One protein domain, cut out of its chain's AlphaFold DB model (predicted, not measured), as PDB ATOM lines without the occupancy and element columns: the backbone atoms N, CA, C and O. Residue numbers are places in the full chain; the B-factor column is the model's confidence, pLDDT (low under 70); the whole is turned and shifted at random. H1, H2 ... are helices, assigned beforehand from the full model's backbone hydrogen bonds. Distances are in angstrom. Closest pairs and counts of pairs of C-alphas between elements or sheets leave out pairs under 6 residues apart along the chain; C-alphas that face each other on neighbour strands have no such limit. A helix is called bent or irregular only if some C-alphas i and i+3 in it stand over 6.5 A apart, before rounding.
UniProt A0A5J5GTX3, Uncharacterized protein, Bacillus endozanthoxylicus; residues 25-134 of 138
ATOM      1  N   PRO A  25     -50.989  -7.278  79.499       81.69
ATOM      2  CA  PRO A  25     -51.467  -7.362  80.870       81.69
ATOM      3  C   PRO A  25     -50.625  -6.500  81.820       81.69
ATOM      4  O   PRO A  25     -49.393  -6.505  81.751       81.69
ATOM      5  N   VAL A  26     -51.280  -5.851  82.788       78.94
ATOM      6  CA  VAL A  26     -50.632  -5.061  83.856       78.94
ATOM      7  C   VAL A  26     -49.456  -5.795  84.535       78.94
ATOM      8  O   VAL A  26     -48.428  -5.153  84.764       78.94
ATOM      9  N   PRO A  27     -49.510  -7.122  84.797       86.44
ATOM     10  CA  PRO A  27     -48.367  -7.849  85.355       86.44
ATOM     11  C   PRO A  27     -47.075  -7.755  84.529       86.44
ATOM     12  O   PRO A  27     -45.991  -7.687  85.106       86.44
ATOM     13  N   ILE A  28     -47.165  -7.715  83.193       84.94
ATOM     14  CA  ILE A  28     -45.989  -7.610  82.313       84.94
ATOM     15  C   ILE A  28     -45.350  -6.230  82.457       84.94
ATOM     16  O   ILE A  28     -44.138  -6.117  82.626       84.94
ATOM     17  N   VAL A  29     -46.178  -5.185  82.452       78.62
ATOM     18  CA  VAL A  29     -45.737  -3.798  82.633       78.62
ATOM     19  C   VAL A  29     -45.015  -3.622  83.967       78.62
ATOM     20  O   VAL A  29     -43.920  -3.062  84.010       78.62
ATOM     21  N   MET A  30     -45.583  -4.154  85.050       82.69
ATOM     22  CA  MET A  30     -44.953  -4.092  86.371       82.69
ATOM     23  C   MET A  30     -43.615  -4.839  86.398       82.69
ATOM     24  O   MET A  30     -42.653  -4.341  86.981       82.69
ATOM     25  N   GLY A  31     -43.510  -5.977  85.703       88.31
ATOM     26  CA  GLY A  31     -42.244  -6.691  85.525       88.31
ATOM     27  C   GLY A  31     -41.172  -5.854  84.818       88.31
ATOM     28  O   GLY A  31     -40.020  -5.842  85.251       88.31
ATOM     29  N   ILE A  32     -41.551  -5.099  83.782       85.56
ATOM     30  CA  ILE A  32     -40.644  -4.184  83.070       85.56
ATOM     31  C   ILE A  32     -40.147  -3.077  84.010       85.56
ATOM     32  O   ILE A  32     -38.940  -2.840  84.088       85.56
ATOM     33  N   ILE A  33     -41.050  -2.436  84.762       84.00
ATOM     34  CA  ILE A  33     -40.697  -1.365  85.712       84.00
ATOM     35  C   ILE A  33     -39.717  -1.889  86.764       84.00
ATOM     36  O   ILE A  33     -38.675  -1.276  86.996       84.00
ATOM     37  N   VAL A  34     -40.006  -3.050  87.357       90.88
ATOM     38  CA  VAL A  34     -39.120  -3.686  88.341       90.88
ATOM     39  C   VAL A  34     -37.754  -3.998  87.730       90.88
ATOM     40  O   VAL A  34     -36.739  -3.706  88.355       90.88
ATOM     41  N   GLY A  35     -37.702  -4.527  86.503       90.00
ATOM     42  CA  GLY A  35     -36.440  -4.794  85.806       90.00
ATOM     43  C   GLY A  35     -35.578  -3.538  85.639       90.00
ATOM     44  O   GLY A  35     -34.383  -3.559  85.946       90.00
ATOM     45  N   VAL A  36     -36.189  -2.423  85.232       87.12
ATOM     46  CA  VAL A  36     -35.505  -1.124  85.120       87.12
ATOM     47  C   VAL A  36     -35.040  -0.625  86.491       87.12
ATOM     48  O   VAL A  36     -33.891  -0.204  86.627       87.12
ATOM     49  N   MET A  37     -35.883  -0.723  87.522       89.88
ATOM     50  CA  MET A  37     -35.545  -0.287  88.883       89.88
ATOM     51  C   MET A  37     -34.419  -1.119  89.509       89.88
ATOM     52  O   MET A  37     -33.536  -0.560  90.162       89.88
ATOM     53  N   ILE A  38     -34.399  -2.438  89.292       94.69
ATOM     54  CA  ILE A  38     -33.311  -3.319  89.748       94.69
ATOM     55  C   ILE A  38     -32.004  -2.938  89.053       94.69
ATOM     56  O   ILE A  38     -30.976  -2.806  89.719       94.69
ATOM     57  N   ARG A  39     -32.027  -2.719  87.732       90.88
ATOM     58  CA  ARG A  39     -30.838  -2.287  86.983       90.88
ATOM     59  C   ARG A  39     -30.315  -0.945  87.499       90.88
ATOM     60  O   ARG A  39     -29.136  -0.834  87.804       90.88
ATOM     61  N   PHE A  40     -31.198   0.029  87.705       90.00
ATOM     62  CA  PHE A  40     -30.835   1.322  88.289       90.00
ATOM     63  C   PHE A  40     -30.236   1.178  89.700       90.00
ATOM     64  O   PHE A  40     -29.190   1.745  90.004       90.00
ATOM     65  N   THR A  41     -30.864   0.371  90.557       91.31
ATOM     66  CA  THR A  41     -30.402   0.158  91.938       91.31
ATOM     67  C   THR A  41     -29.046  -0.550  91.968       91.31
ATOM     68  O   THR A  41     -28.163  -0.176  92.734       91.31
ATOM     69  N   THR A  42     -28.845  -1.559  91.121       94.94
ATOM     70  CA  THR A  42     -27.560  -2.270  91.024       94.94
ATOM     71  C   THR A  42     -26.451  -1.368  90.480       94.94
ATOM     72  O   THR A  42     -25.348  -1.376  91.028       94.94
ATOM     73  N   GLU A  43     -26.734  -0.523  89.487       92.25
ATOM     74  CA  GLU A  43     -25.803   0.512  89.004       92.25
ATOM     75  C   GLU A  43     -25.457   1.536  90.104       92.25
ATOM     76  O   GLU A  43     -24.297   1.925  90.269       92.25
ATOM     77  N   MET A  44     -26.433   1.915  90.934       90.12
ATOM     78  CA  MET A  44     -26.210   2.802  92.080       90.12
ATOM     79  C   MET A  44     -25.282   2.167  93.127       90.12
ATOM     80  O   MET A  44     -24.321   2.803  93.560       90.12
ATOM     81  N   ILE A  45     -25.525   0.912  93.519       92.44
ATOM     82  CA  ILE A  45     -24.688   0.212  94.507       92.44
ATOM     83  C   ILE A  45     -23.279  -0.045  93.963       92.44
ATOM     84  O   ILE A  45     -22.296   0.191  94.665       92.44
ATOM     85  N   THR A  46     -23.154  -0.470  92.705       93.56
ATOM     86  CA  THR A  46     -21.841  -0.699  92.073       93.56
ATOM     87  C   THR A  46     -21.018   0.586  91.957       93.56
ATOM     88  O   THR A  46     -19.802   0.542  92.145       93.56
ATOM     89  N   SER A  47     -21.657   1.744  91.765       88.88
ATOM     90  CA  SER A  47     -20.977   3.050  91.782       88.88
ATOM     91  C   SER A  47     -20.300   3.353  93.128       88.88
ATOM     92  O   SER A  47     -19.231   3.964  93.155       88.88
ATOM     93  N   ILE A  48     -20.865   2.873  94.244       92.19
ATOM     94  CA  ILE A  48     -20.243   2.972  95.578       92.19
ATOM     95  C   ILE A  48     -18.997   2.090  95.660       92.19
ATOM     96  O   ILE A  48     -18.007   2.484  96.268       92.19
ATOM     97  N   THR A  49     -19.003   0.918  95.028       90.19
ATOM     98  CA  THR A  49     -17.821   0.045  94.984       90.19
ATOM     99  C   THR A  49     -16.697   0.639  94.131       90.19
ATOM    100  O   THR A  49     -15.532   0.505  94.490       90.19
ATOM    101  N   ILE A  50     -17.034   1.316  93.026       88.38
ATOM    102  CA  ILE A  50     -16.052   1.954  92.131       88.38
ATOM    103  C   ILE A  50     -15.420   3.184  92.794       88.38
ATOM    104  O   ILE A  50     -14.209   3.386  92.713       88.38
ATOM    105  N   SER A  51     -16.225   4.029  93.439       88.69
ATOM    106  CA  SER A  51     -15.753   5.265  94.071       88.69
ATOM    107  C   SER A  51     -16.547   5.549  95.349       88.69
ATOM    108  O   SER A  51     -17.474   6.368  95.334       88.69
ATOM    109  N   PRO A  52     -16.181   4.909  96.479       88.62
ATOM    110  CA  PRO A  52     -16.961   4.968  97.715       88.62
ATOM    111  C   PRO A  52     -17.064   6.382  98.275       88.62
ATOM    112  O   PRO A  52     -18.101   6.754  98.818       88.62
ATOM    113  N   LEU A  53     -16.020   7.194  98.099       91.00
ATOM    114  CA  LEU A  53     -16.009   8.573  98.566       91.00
ATOM    115  C   LEU A  53     -17.012   9.445  97.793       91.00
ATOM    116  O   LEU A  53     -17.822  10.133  98.405       91.00
ATOM    117  N   LEU A  54     -17.007   9.375  96.459       91.75
ATOM    118  CA  LEU A  54     -17.882  10.187  95.609       91.75
ATOM    119  C   LEU A  54     -19.337   9.730  95.699       91.75
ATOM    120  O   LEU A  54     -20.199  10.502  96.120       91.75
ATOM    121  N   ALA A  55     -19.609   8.466  95.380       91.38
ATOM    122  CA  ALA A  55     -20.966   7.933  95.399       91.38
ATOM    123  C   ALA A  55     -21.553   7.908  96.823       91.38
ATOM    124  O   ALA A  55     -22.721   8.246  97.013       91.38
ATOM    125  N   GLY A  56     -20.741   7.598  97.840       92.62
ATOM    126  CA  GLY A  56     -21.158   7.669  99.241       92.62
ATOM    127  C   GLY A  56     -21.496   9.094  99.680       92.62
ATOM    128  O   GLY A  56     -22.516   9.303 100.338       92.62
ATOM    129  N   SER A  57     -20.699  10.091  99.271       92.81
ATOM    130  CA  SER A  57     -20.993  11.498  99.573       92.81
ATOM    131  C   SER A  57     -22.294  11.976  98.923       92.81
ATOM    132  O   SER A  57     -23.098  12.619  99.598       92.81
ATOM    133  N   ALA A  58     -22.565  11.586  97.673       93.19
ATOM    134  CA  ALA A  58     -23.811  11.919  96.985       93.19
ATOM    135  C   ALA A  58     -25.036  11.411  97.755       93.19
ATOM    136  O   ALA A  58     -25.988  12.160  97.974       93.19
ATOM    137  N   ILE A  59     -24.984  10.161  98.225       93.25
ATOM    138  CA  ILE A  59     -26.068   9.538  98.995       93.25
ATOM    139  C   ILE A  59     -26.237  10.224 100.352       93.25
ATOM    140  O   ILE A  59     -27.359  10.562 100.729       93.25
ATOM    141  N   LEU A  60     -25.140  10.463 101.076       93.62
ATOM    142  CA  LEU A  60     -25.185  11.124 102.382       93.62
ATOM    143  C   LEU A  60     -25.786  12.523 102.277       93.62
ATOM    144  O   LEU A  60     -26.684  12.862 103.045       93.62
ATOM    145  N   VAL A  61     -25.334  13.315 101.306       93.69
ATOM    146  CA  VAL A  61     -25.834  14.673 101.080       93.69
ATOM    147  C   VAL A  61     -27.294  14.657 100.647       93.69
ATOM    148  O   VAL A  61     -28.075  15.468 101.143       93.69
ATOM    149  N   PHE A  62     -27.680  13.737  99.761       93.19
ATOM    150  CA  PHE A  62     -29.076  13.565  99.364       93.19
ATOM    151  C   PHE A  62     -29.957  13.291 100.588       93.19
ATOM    152  O   PHE A  62     -30.970  13.961 100.783       93.19
ATOM    153  N   LEU A  63     -29.544  12.362 101.456       93.00
ATOM    154  CA  LEU A  63     -30.305  11.978 102.644       93.00
ATOM    155  C   LEU A  63     -30.391  13.123 103.666       93.00
ATOM    156  O   LEU A  63     -31.467  13.408 104.196       93.00
ATOM    157  N   LEU A  64     -29.276  13.824 103.902       92.81
ATOM    158  CA  LEU A  64     -29.219  14.975 104.805       92.81
ATOM    159  C   LEU A  64     -30.076  16.131 104.274       92.81
ATOM    160  O   LEU A  64     -30.893  16.688 105.008       92.81
ATOM    161  N   SER A  65     -29.956  16.461 102.989       91.06
ATOM    162  CA  SER A  65     -30.743  17.529 102.375       91.06
ATOM    163  C   SER A  65     -32.227  17.182 102.341       91.06
ATOM    164  O   SER A  65     -33.056  18.021 102.684       91.06
ATOM    165  N   SER A  66     -32.579  15.929 102.039       88.94
ATOM    166  CA  SER A  66     -33.971  15.469 102.076       88.94
ATOM    167  C   SER A  66     -34.591  15.589 103.467       88.94
ATOM    168  O   SER A  66     -35.809  15.745 103.577       88.94
ATOM    169  N   ARG A  67     -33.783  15.523 104.533       87.56
ATOM    170  CA  ARG A  67     -34.265  15.653 105.911       87.56
ATOM    171  C   ARG A  67     -34.316  17.101 106.400       87.56
ATOM    172  O   ARG A  67     -35.283  17.468 107.068       87.56
ATOM    173  N   PHE A  68     -33.294  17.904 106.106       86.44
ATOM    174  CA  PHE A  68     -33.109  19.230 106.709       86.44
ATOM    175  C   PHE A  68     -33.457  20.398 105.777       86.44
ATOM    176  O   PHE A  68     -33.877  21.454 106.251       86.44
ATOM    177  N   LEU A  69     -33.336  20.227 104.460       80.19
ATOM    178  CA  LEU A  69     -33.512  21.289 103.471       80.19
ATOM    179  C   LEU A  69     -34.779  21.038 102.648       80.19
ATOM    180  O   LEU A  69     -34.744  20.539 101.532       80.19
ATOM    181  N   LYS A  70     -35.928  21.453 103.189       77.31
ATOM    182  CA  LYS A  70     -37.228  21.323 102.500       77.31
ATOM    183  C   LYS A  70     -37.425  22.303 101.334       77.31
ATOM    184  O   LYS A  70     -38.370  22.152 100.573       77.31
ATOM    185  N   LYS A  71     -36.573  23.332 101.219       82.06
ATOM    186  CA  LYS A  71     -36.667  24.375 100.178       82.06
ATOM    187  C   LYS A  71     -35.882  24.056  98.906       82.06
ATOM    188  O   LYS A  71     -36.159  24.665  97.880       82.06
ATOM    189  N   VAL A  72     -34.894  23.163  98.972       84.75
ATOM    190  CA  VAL A  72     -33.998  22.867  97.846       84.75
ATOM    191  C   VAL A  72     -34.158  21.398  97.467       84.75
ATOM    192  O   VAL A  72     -34.137  20.557  98.364       84.75
ATOM    193  N   PRO A  73     -34.295  21.061  96.170       89.25
ATOM    194  CA  PRO A  73     -34.332  19.673  95.730       89.25
ATOM    195  C   PRO A  73     -33.087  18.913  96.226       89.25
ATOM    196  O   PRO A  73     -31.969  19.299  95.873       89.25
ATOM    197  N   PRO A  74     -33.241  17.822  97.001       88.69
ATOM    198  CA  PRO A  74     -32.112  17.080  97.573       88.69
ATOM    199  C   PRO A  74     -31.133  16.527  96.531       88.69
ATOM    200  O   PRO A  74     -29.935  16.401  96.786       88.69
ATOM    201  N   VAL A  75     -31.640  16.233  95.329       91.94
ATOM    202  CA  VAL A  75     -30.835  15.807  94.176       91.94
ATOM    203  C   VAL A  75     -29.848  16.899  93.762       91.94
ATOM    204  O   VAL A  75     -28.679  16.614  93.515       91.94
ATOM    205  N   LEU A  76     -30.289  18.160  93.739       92.94
ATOM    206  CA  LEU A  76     -29.458  19.286  93.318       92.94
ATOM    207  C   LEU A  76     -28.320  19.531  94.315       92.94
ATOM    208  O   LEU A  76     -27.172  19.704  93.917       92.94
ATOM    209  N   SER A  77     -28.616  19.485  95.615       91.81
ATOM    210  CA  SER A  77     -27.593  19.606  96.660       91.81
ATOM    211  C   SER A  77     -26.579  18.464  96.618       91.81
ATOM    212  O   SER A  77     -25.383  18.715  96.756       91.81
ATOM    213  N   ALA A  78     -27.039  17.226  96.397       93.12
ATOM    214  CA  ALA A  78     -26.163  16.065  96.268       93.12
ATOM    215  C   ALA A  78     -25.212  16.221  95.082       93.12
ATOM    216  O   ALA A  78     -24.012  15.992  95.225       93.12
ATOM    217  N   LEU A  79     -25.734  16.686  93.947       93.31
ATOM    218  CA  LEU A  79     -24.946  16.948  92.752       93.31
ATOM    219  C   LEU A  79     -23.877  18.019  93.004       93.31
ATOM    220  O   LEU A  79     -22.700  17.764  92.767       93.31
ATOM    221  N   VAL A  80     -24.256  19.180  93.543       94.25
ATOM    222  CA  VAL A  80     -23.316  20.289  93.793       94.25
ATOM    223  C   VAL A  80     -22.195  19.869  94.742       94.25
ATOM    224  O   VAL A  80     -21.021  20.100  94.451       94.25
ATOM    225  N   ILE A  81     -22.536  19.229  95.862       93.19
ATOM    226  CA  ILE A  81     -21.542  18.857  96.874       93.19
ATOM    227  C   ILE A  81     -20.623  17.747  96.356       93.19
ATOM    228  O   ILE A  81     -19.414  17.825  96.555       93.19
ATOM    229  N   THR A  82     -21.161  16.755  95.643       91.38
ATOM    230  CA  THR A  82     -20.345  15.664  95.084       91.38
ATOM    231  C   THR A  82     -19.421  16.160  93.974       91.38
ATOM    232  O   THR A  82     -18.271  15.740  93.916       91.38
ATOM    233  N   VAL A  83     -19.878  17.084  93.121       91.50
ATOM    234  CA  VAL A  83     -19.044  17.705  92.075       91.50
ATOM    235  C   VAL A  83     -17.918  18.534  92.690       91.50
ATOM    236  O   VAL A  83     -16.773  18.423  92.254       91.50
ATOM    237  N   LEU A  84     -18.213  19.324  93.728       92.44
ATOM    238  CA  LEU A  84     -17.180  20.036  94.483       92.44
ATOM    239  C   LEU A  84     -16.166  19.054  95.075       92.44
ATOM    240  O   LEU A  84     -14.963  19.259  94.942       92.44
ATOM    241  N   LEU A  85     -16.640  17.962  95.675       91.31
ATOM    242  CA  LEU A  85     -15.775  16.943  96.259       91.31
ATOM    243  C   LEU A  85     -14.891  16.268  95.198       91.31
ATOM    244  O   LEU A  85     -13.691  16.149  95.419       91.31
ATOM    245  N   ALA A  86     -15.447  15.929  94.030       89.75
ATOM    246  CA  ALA A  86     -14.702  15.395  92.887       89.75
ATOM    247  C   ALA A  86     -13.599  16.341  92.397       89.75
ATOM    248  O   ALA A  86     -12.528  15.892  91.984       89.75
ATOM    249  N   PHE A  87     -13.850  17.652  92.461       88.00
ATOM    250  CA  PHE A  87     -12.872  18.664  92.075       88.00
ATOM    251  C   PHE A  87     -11.688  18.674  93.045       88.00
ATOM    252  O   PHE A  87     -10.537  18.672  92.614       88.00
ATOM    253  N   PHE A  88     -11.958  18.599  94.351       87.69
ATOM    254  CA  PHE A  88     -10.909  18.537  95.371       87.69
ATOM    255  C   PHE A  88     -10.135  17.217  95.364       87.69
ATOM    256  O   PHE A  88      -8.932  17.220  95.619       87.69
ATOM    257  N   THR A  89     -10.786  16.092  95.061       84.31
ATOM    258  CA  THR A  89     -10.118  14.782  95.031       84.31
ATOM    259  C   THR A  89      -9.319  14.537  93.752       84.31
ATOM    260  O   THR A  89      -8.629  13.529  93.676       84.31
ATOM    261  N   SER A  90      -9.367  15.442  92.760       76.25
ATOM    262  CA  SER A  90      -8.705  15.279  91.449       76.25
ATOM    263  C   SER A  90      -9.055  13.962  90.732       76.25
ATOM    264  O   SER A  90      -8.342  13.519  89.839       76.25
ATOM    265  N   GLU A  91     -10.190  13.354  91.088       69.94
ATOM    266  CA  GLU A  91     -10.713  12.106  90.505       69.94
ATOM    267  C   GLU A  91     -11.411  12.344  89.158       69.94
ATOM    268  O   GLU A  91     -11.898  11.412  88.514       69.94
ATOM    269  N   PHE A  92     -11.446  13.594  88.689       66.56
ATOM    270  CA  PHE A  92     -11.764  13.880  87.303       66.56
ATOM    271  C   PHE A  92     -10.665  13.288  86.422       66.56
ATOM    272  O   PHE A  92      -9.683  13.948  86.083       66.56
ATOM    273  N   LYS A  93     -10.864  12.038  85.995       65.44
ATOM    274  CA  LYS A  93     -10.239  11.519  84.782       65.44
ATOM    275  C   LYS A  93     -10.764  12.358  83.630       65.44
ATOM    276  O   LYS A  93     -11.739  12.003  82.970       65.44
ATOM    277  N   VAL A  94     -10.103  13.486  83.399       60.19
ATOM    278  CA  VAL A  94     -10.127  14.156  82.111       60.19
ATOM    279  C   VAL A  94      -9.503  13.130  81.178       60.19
ATOM    280  O   VAL A  94      -8.284  12.968  81.124       60.19
ATOM    281  N   VAL A  95     -10.351  12.310  80.550       62.19
ATOM    282  CA  VAL A  95      -9.937  11.503  79.407       62.19
ATOM    283  C   VAL A  95      -9.209  12.493  78.521       62.19
ATOM    284  O   VAL A  95      -9.764  13.558  78.262       62.19
ATOM    285  N   ASN A  96      -7.952  12.204  78.171       56.41
ATOM    286  CA  ASN A  96      -7.212  13.004  77.209       56.41
ATOM    287  C   ASN A  96      -8.047  12.987  75.932       56.41
ATOM    288  O   ASN A  96      -7.970  12.058  75.127       56.41
ATOM    289  N   ILE A  97      -8.927  13.976  75.816       60.75
ATOM    290  CA  ILE A  97      -9.634  14.306  74.606       60.75
ATOM    291  C   ILE A  97      -8.487  14.837  73.775       60.75
ATOM    292  O   ILE A  97      -8.086  15.987  73.915       60.75
ATOM    293  N   HIS A  98      -7.847  13.949  73.014       59.44
ATOM    294  CA  HIS A  98      -7.042  14.400  71.901       59.44
ATOM    295  C   HIS A  98      -7.887  15.453  71.185       59.44
ATOM    296  O   HIS A  98      -9.090  15.236  71.006       59.44
ATOM    297  N   ASP A  99      -7.272  16.585  70.840       58.41
ATOM    298  CA  ASP A  99      -7.867  17.742  70.156       58.41
ATOM    299  C   ASP A  99      -8.389  17.399  68.742       58.41
ATOM    300  O   ASP A  99      -8.255  18.147  67.778       58.41
ATOM    301  N   THR A 100      -8.978  16.225  68.559       65.06
ATOM    302  CA  THR A 100      -9.858  15.908  67.458       65.06
ATOM    303  C   THR A 100     -11.167  16.632  67.701       65.06
ATOM    304  O   THR A 100     -12.004  16.205  68.494       65.06
ATOM    305  N   VAL A 101     -11.338  17.740  66.988       69.69
ATOM    306  CA  VAL A 101     -12.635  18.376  66.777       69.69
ATOM    307  C   VAL A 101     -13.589  17.308  66.236       69.69
ATOM    308  O   VAL A 101     -13.498  16.901  65.076       69.69
ATOM    309  N   ILE A 102     -14.478  16.811  67.096       72.62
ATOM    310  CA  ILE A 102     -15.529  15.875  66.703       72.62
ATOM    311  C   ILE A 102     -16.524  16.682  65.870       72.62
ATOM    312  O   ILE A 102     -17.314  17.462  66.400       72.62
ATOM    313  N   LEU A 103     -16.452  16.539  64.548       79.81
ATOM    314  CA  LEU A 103     -17.444  17.117  63.648       79.81
ATOM    315  C   LEU A 103     -18.787  16.413  63.857       79.81
ATOM    316  O   LEU A 103     -18.842  15.194  64.028       79.81
ATOM    317  N   LEU A 104     -19.874  17.186  63.826       76.12
ATOM    318  CA  LEU A 104     -21.233  16.666  63.932       76.12
ATOM    319  C   LEU A 104     -21.501  15.701  62.768       76.12
ATOM    320  O   LEU A 104     -21.671  16.122  61.624       76.12
ATOM    321  N   GLN A 105     -21.534  14.400  63.051       80.75
ATOM    322  CA  GLN A 105     -21.896  13.396  62.058       80.75
ATOM    323  C   GLN A 105     -23.418  13.330  61.950       80.75
ATOM    324  O   GLN A 105     -24.106  12.921  62.884       80.75
ATOM    325  N   LEU A 106     -23.948  13.728  60.794       79.06
ATOM    326  CA  LEU A 106     -25.360  13.538  60.476       79.06
ATOM    327  C   LEU A 106     -25.600  12.052  60.192       79.06
ATOM    328  O   LEU A 106     -25.305  11.554  59.107       79.06
ATOM    329  N   MET A 107     -26.121  11.336  61.186       77.38
ATOM    330  CA  MET A 107     -26.556   9.955  61.011       77.38
ATOM    331  C   MET A 107     -27.909   9.923  60.303       77.38
ATOM    332  O   MET A 107     -28.903  10.450  60.803       77.38
ATOM    333  N   VAL A 108     -27.949   9.287  59.132       82.19
ATOM    334  CA  VAL A 108     -29.201   9.020  58.422       82.19
ATOM    335  C   VAL A 108     -29.952   7.883  59.121       82.19
ATOM    336  O   VAL A 108     -29.393   6.795  59.280       82.19
ATOM    337  N   PRO A 109     -31.208   8.097  59.554       71.25
ATOM    338  CA  PRO A 109     -31.967   7.057  60.229       71.25
ATOM    339  C   PRO A 109     -32.303   5.930  59.248       71.25
ATOM    340  O   PRO A 109     -32.851   6.163  58.170       71.25
ATOM    341  N   VAL A 110     -31.987   4.695  59.633       78.56
ATOM    342  CA  VAL A 110     -32.356   3.492  58.883       78.56
ATOM    343  C   VAL A 110     -33.567   2.866  59.560       78.56
ATOM    344  O   VAL A 110     -33.509   2.484  60.725       78.56
ATOM    345  N   PHE A 111     -34.670   2.755  58.825       73.25
ATOM    346  CA  PHE A 111     -35.912   2.190  59.347       73.25
ATOM    347  C   PHE A 111     -35.985   0.708  59.006       73.25
ATOM    348  O   PHE A 111     -35.955   0.335  57.831       73.25
ATOM    349  N   ASN A 112     -36.103  -0.113  60.045       78.44
ATOM    350  CA  ASN A 112     -36.314  -1.548  59.953       78.44
ATOM    351  C   ASN A 112     -37.551  -1.909  60.787       78.44
ATOM    352  O   ASN A 112     -37.566  -1.672  61.994       78.44
ATOM    353  N   PHE A 113     -38.577  -2.469  60.140       76.38
ATOM    354  CA  PHE A 113     -39.821  -2.870  60.801       76.38
ATOM    355  C   PHE A 113     -39.583  -3.881  61.930       76.38
ATOM    356  O   PHE A 113     -40.143  -3.710  63.011       76.38
ATOM    357  N   ASP A 114     -38.695  -4.859  61.733       78.00
ATOM    358  CA  ASP A 114     -38.368  -5.849  62.766       78.00
ATOM    359  C   ASP A 114     -37.743  -5.182  63.996       78.00
ATOM    360  O   ASP A 114     -38.105  -5.495  65.130       78.00
ATOM    361  N   ALA A 115     -36.846  -4.212  63.795       76.31
ATOM    362  CA  ALA A 115     -36.218  -3.468  64.888       76.31
ATOM    363  C   ALA A 115     -37.227  -2.572  65.631       76.31
ATOM    364  O   ALA A 115     -37.183  -2.467  66.857       76.31
ATOM    365  N   ILE A 116     -38.165  -1.955  64.906       74.88
ATOM    366  CA  ILE A 116     -39.216  -1.112  65.494       74.88
ATOM    367  C   ILE A 116     -40.105  -1.937  66.431       74.88
ATOM    368  O   ILE A 116     -40.401  -1.493  67.538       74.88
ATOM    369  N   VAL A 117     -40.494  -3.146  66.027       76.62
ATOM    370  CA  VAL A 117     -41.346  -4.010  66.857       76.62
ATOM    371  C   VAL A 117     -40.545  -4.650  67.996       76.62
ATOM    372  O   VAL A 117     -40.978  -4.601  69.145       76.62
ATOM    373  N   SER A 118     -39.368  -5.214  67.705       76.88
ATOM    374  CA  SER A 118     -38.581  -5.974  68.691       76.88
ATOM    375  C   SER A 118     -37.893  -5.114  69.753       76.88
ATOM    376  O   SER A 118     -37.745  -5.566  70.885       76.88
ATOM    377  N   ILE A 119     -37.480  -3.888  69.416       79.19
ATOM    378  CA  ILE A 119     -36.734  -2.991  70.318       79.19
ATOM    379  C   ILE A 119     -37.566  -1.753  70.660       79.19
ATOM    380  O   ILE A 119     -37.596  -1.328  71.815       79.19
ATOM    381  N   GLY A 120     -38.275  -1.188  69.679       77.75
ATOM    382  CA  GLY A 120     -39.059   0.033  69.871       77.75
ATOM    383  C   GLY A 120     -40.206  -0.138  70.868       77.75
ATOM    384  O   GLY A 120     -40.362   0.706  71.745       77.75
ATOM    385  N   ILE A 121     -40.960  -1.242  70.795       75.56
ATOM    386  CA  ILE A 121     -42.067  -1.494  71.734       75.56
ATOM    387  C   ILE A 121     -41.549  -1.639  73.179       75.56
ATOM    388  O   ILE A 121     -42.013  -0.882  74.033       75.56
ATOM    389  N   PRO A 122     -40.565  -2.512  73.491       75.75
ATOM    390  CA  PRO A 122     -40.037  -2.623  74.853       75.75
ATOM    391  C   PRO A 122     -39.469  -1.321  75.427       75.75
ATOM    392  O   PRO A 122     -39.643  -1.066  76.615       75.75
ATOM    393  N   LEU A 123     -38.813  -0.492  74.606       78.88
ATOM    394  CA  LEU A 123     -38.258   0.794  75.048       78.88
ATOM    395  C   LEU A 123     -39.328   1.877  75.242       78.88
ATOM    396  O   LEU A 123     -39.190   2.715  76.131       78.88
ATOM    397  N   ALA A 124     -40.390   1.871  74.433       75.38
ATOM    398  CA  ALA A 124     -41.480   2.838  74.547       75.38
ATOM    399  C   ALA A 124     -42.386   2.559  75.756       75.38
ATOM    400  O   ALA A 124     -42.934   3.495  76.337       75.38
ATOM    401  N   LEU A 125     -42.530   1.293  76.163       74.19
ATOM    402  CA  LEU A 125     -43.430   0.897  77.250       74.19
ATOM    403  C   LEU A 125     -43.155   1.621  78.585       74.19
ATOM    404  O   LEU A 125     -44.097   2.217  79.102       74.19
ATOM    405  N   PRO A 126     -41.922   1.664  79.135       72.75
ATOM    406  CA  PRO A 126     -41.636   2.398  80.370       72.75
ATOM    407  C   PRO A 126     -42.029   3.878  80.319       72.75
ATOM    408  O   PRO A 126     -42.582   4.387  81.291       72.75
ATOM    409  N   LEU A 127     -41.780   4.543  79.185       76.62
ATOM    410  CA  LEU A 127     -42.112   5.955  78.980       76.62
ATOM    411  C   LEU A 127     -43.630   6.163  78.969       76.62
ATOM    412  O   LEU A 127     -44.158   7.017  79.673       76.62
ATOM    413  N   LEU A 128     -44.359   5.336  78.220       72.06
ATOM    414  CA  LEU A 128     -45.819   5.418  78.159       72.06
ATOM    415  C   LEU A 128     -46.454   5.105  79.520       72.06
ATOM    416  O   LEU A 128     -47.480   5.682  79.874       72.06
ATOM    417  N   CYS A 129     -45.848   4.219  80.309       66.94
ATOM    418  CA  CYS A 129     -46.296   3.931  81.667       66.94
ATOM    419  C   CYS A 129     -46.022   5.087  82.634       66.94
ATOM    420  O   CYS A 129     -46.897   5.378  83.445       66.94
ATOM    421  N   SER A 130     -44.874   5.770  82.548       69.62
ATOM    422  CA  SER A 130     -44.594   6.936  83.399       69.62
ATOM    423  C   SER A 130     -45.492   8.130  83.080       69.62
ATOM    424  O   SER A 130     -45.881   8.855  83.993       69.62
ATOM    425  N   GLU A 131     -45.850   8.320  81.808       72.81
ATOM    426  CA  GLU A 131     -46.796   9.362  81.386       72.81
ATOM    427  C   GLU A 131     -48.232   9.025  81.824       72.81
ATOM    428  O   GLU A 131     -48.901   9.843  82.448       72.81
ATOM    429  N   ASN A 132     -48.702   7.791  81.593       60.84
ATOM    430  CA  ASN A 132     -50.049   7.383  82.018       60.84
ATOM    431  C   ASN A 132     -50.201   7.320  83.552       60.84
ATOM    432  O   ASN A 132     -51.287   7.585  84.073       60.84
ATOM    433  N   ALA A 133     -49.128   7.009  84.288       55.66
ATOM    434  CA  ALA A 133     -49.127   7.061  85.748       55.66
ATOM    435  C   ALA A 133     -49.317   8.495  86.273       55.66
ATOM    436  O   ALA A 133     -50.051   8.681  87.238       55.66
ATOM    437  N   GLN A 134     -48.738   9.504  85.610       54.19
ATOM    438  CA  GLN A 134     -48.934  10.918  85.965       54.19
ATOM    439  C   GLN A 134     -50.370  11.406  85.702       54.19
ATOM    440  O   GLN A 134     -50.863  12.266  86.424       54.19
TER     441      GLN A 134
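AT A GLANCE: This is residues 25 to 134 of the 138 residues of an uncharacterized protein of Bacillus endozanthoxylicus (UniProt A0A5J5GTX3). An open frame has long H1 along one side, the H2-H3 hairpin at one end, bent H4 at the other and a long link from H3 to H4. The printed part, 110 residues, is all helix, H1 to H4 in order. It is only just loose, close to extended: radius of gyration of the C-alphas 19.7 A, spans 50 by 44 by 29 A.

IN THESE COORDINATES: H1, residues 26 to 50, begins at (-50.632, -5.061, 83.856) and spans 36.2 A. H2 covers residues 52 to 68, H3 74 to 89. H4, assigned as one helix by its hydrogen bonds, is bent, C-alphas 123 and 126 being 6.5 A apart; its arms are H4a, residues 113 to 123, and H4b, residues 126 to 134, with C-alpha 134 at (-48.934, 10.918, 85.965).

HOW THE PARTS SIT: H1 touches H2 only at the corner and H4b with residues 29 to 33 alone. H2 and H3 form a hairpin, closest C-alphas Ala 58 and Ala 78, 4.8 A. Every O i to N i+4 pair in H2, H3 and H4b is within hydrogen-bond range.

THE WHOLE: The printed part has no cut; residues 91 to 101, among others, have pLDDT under 70.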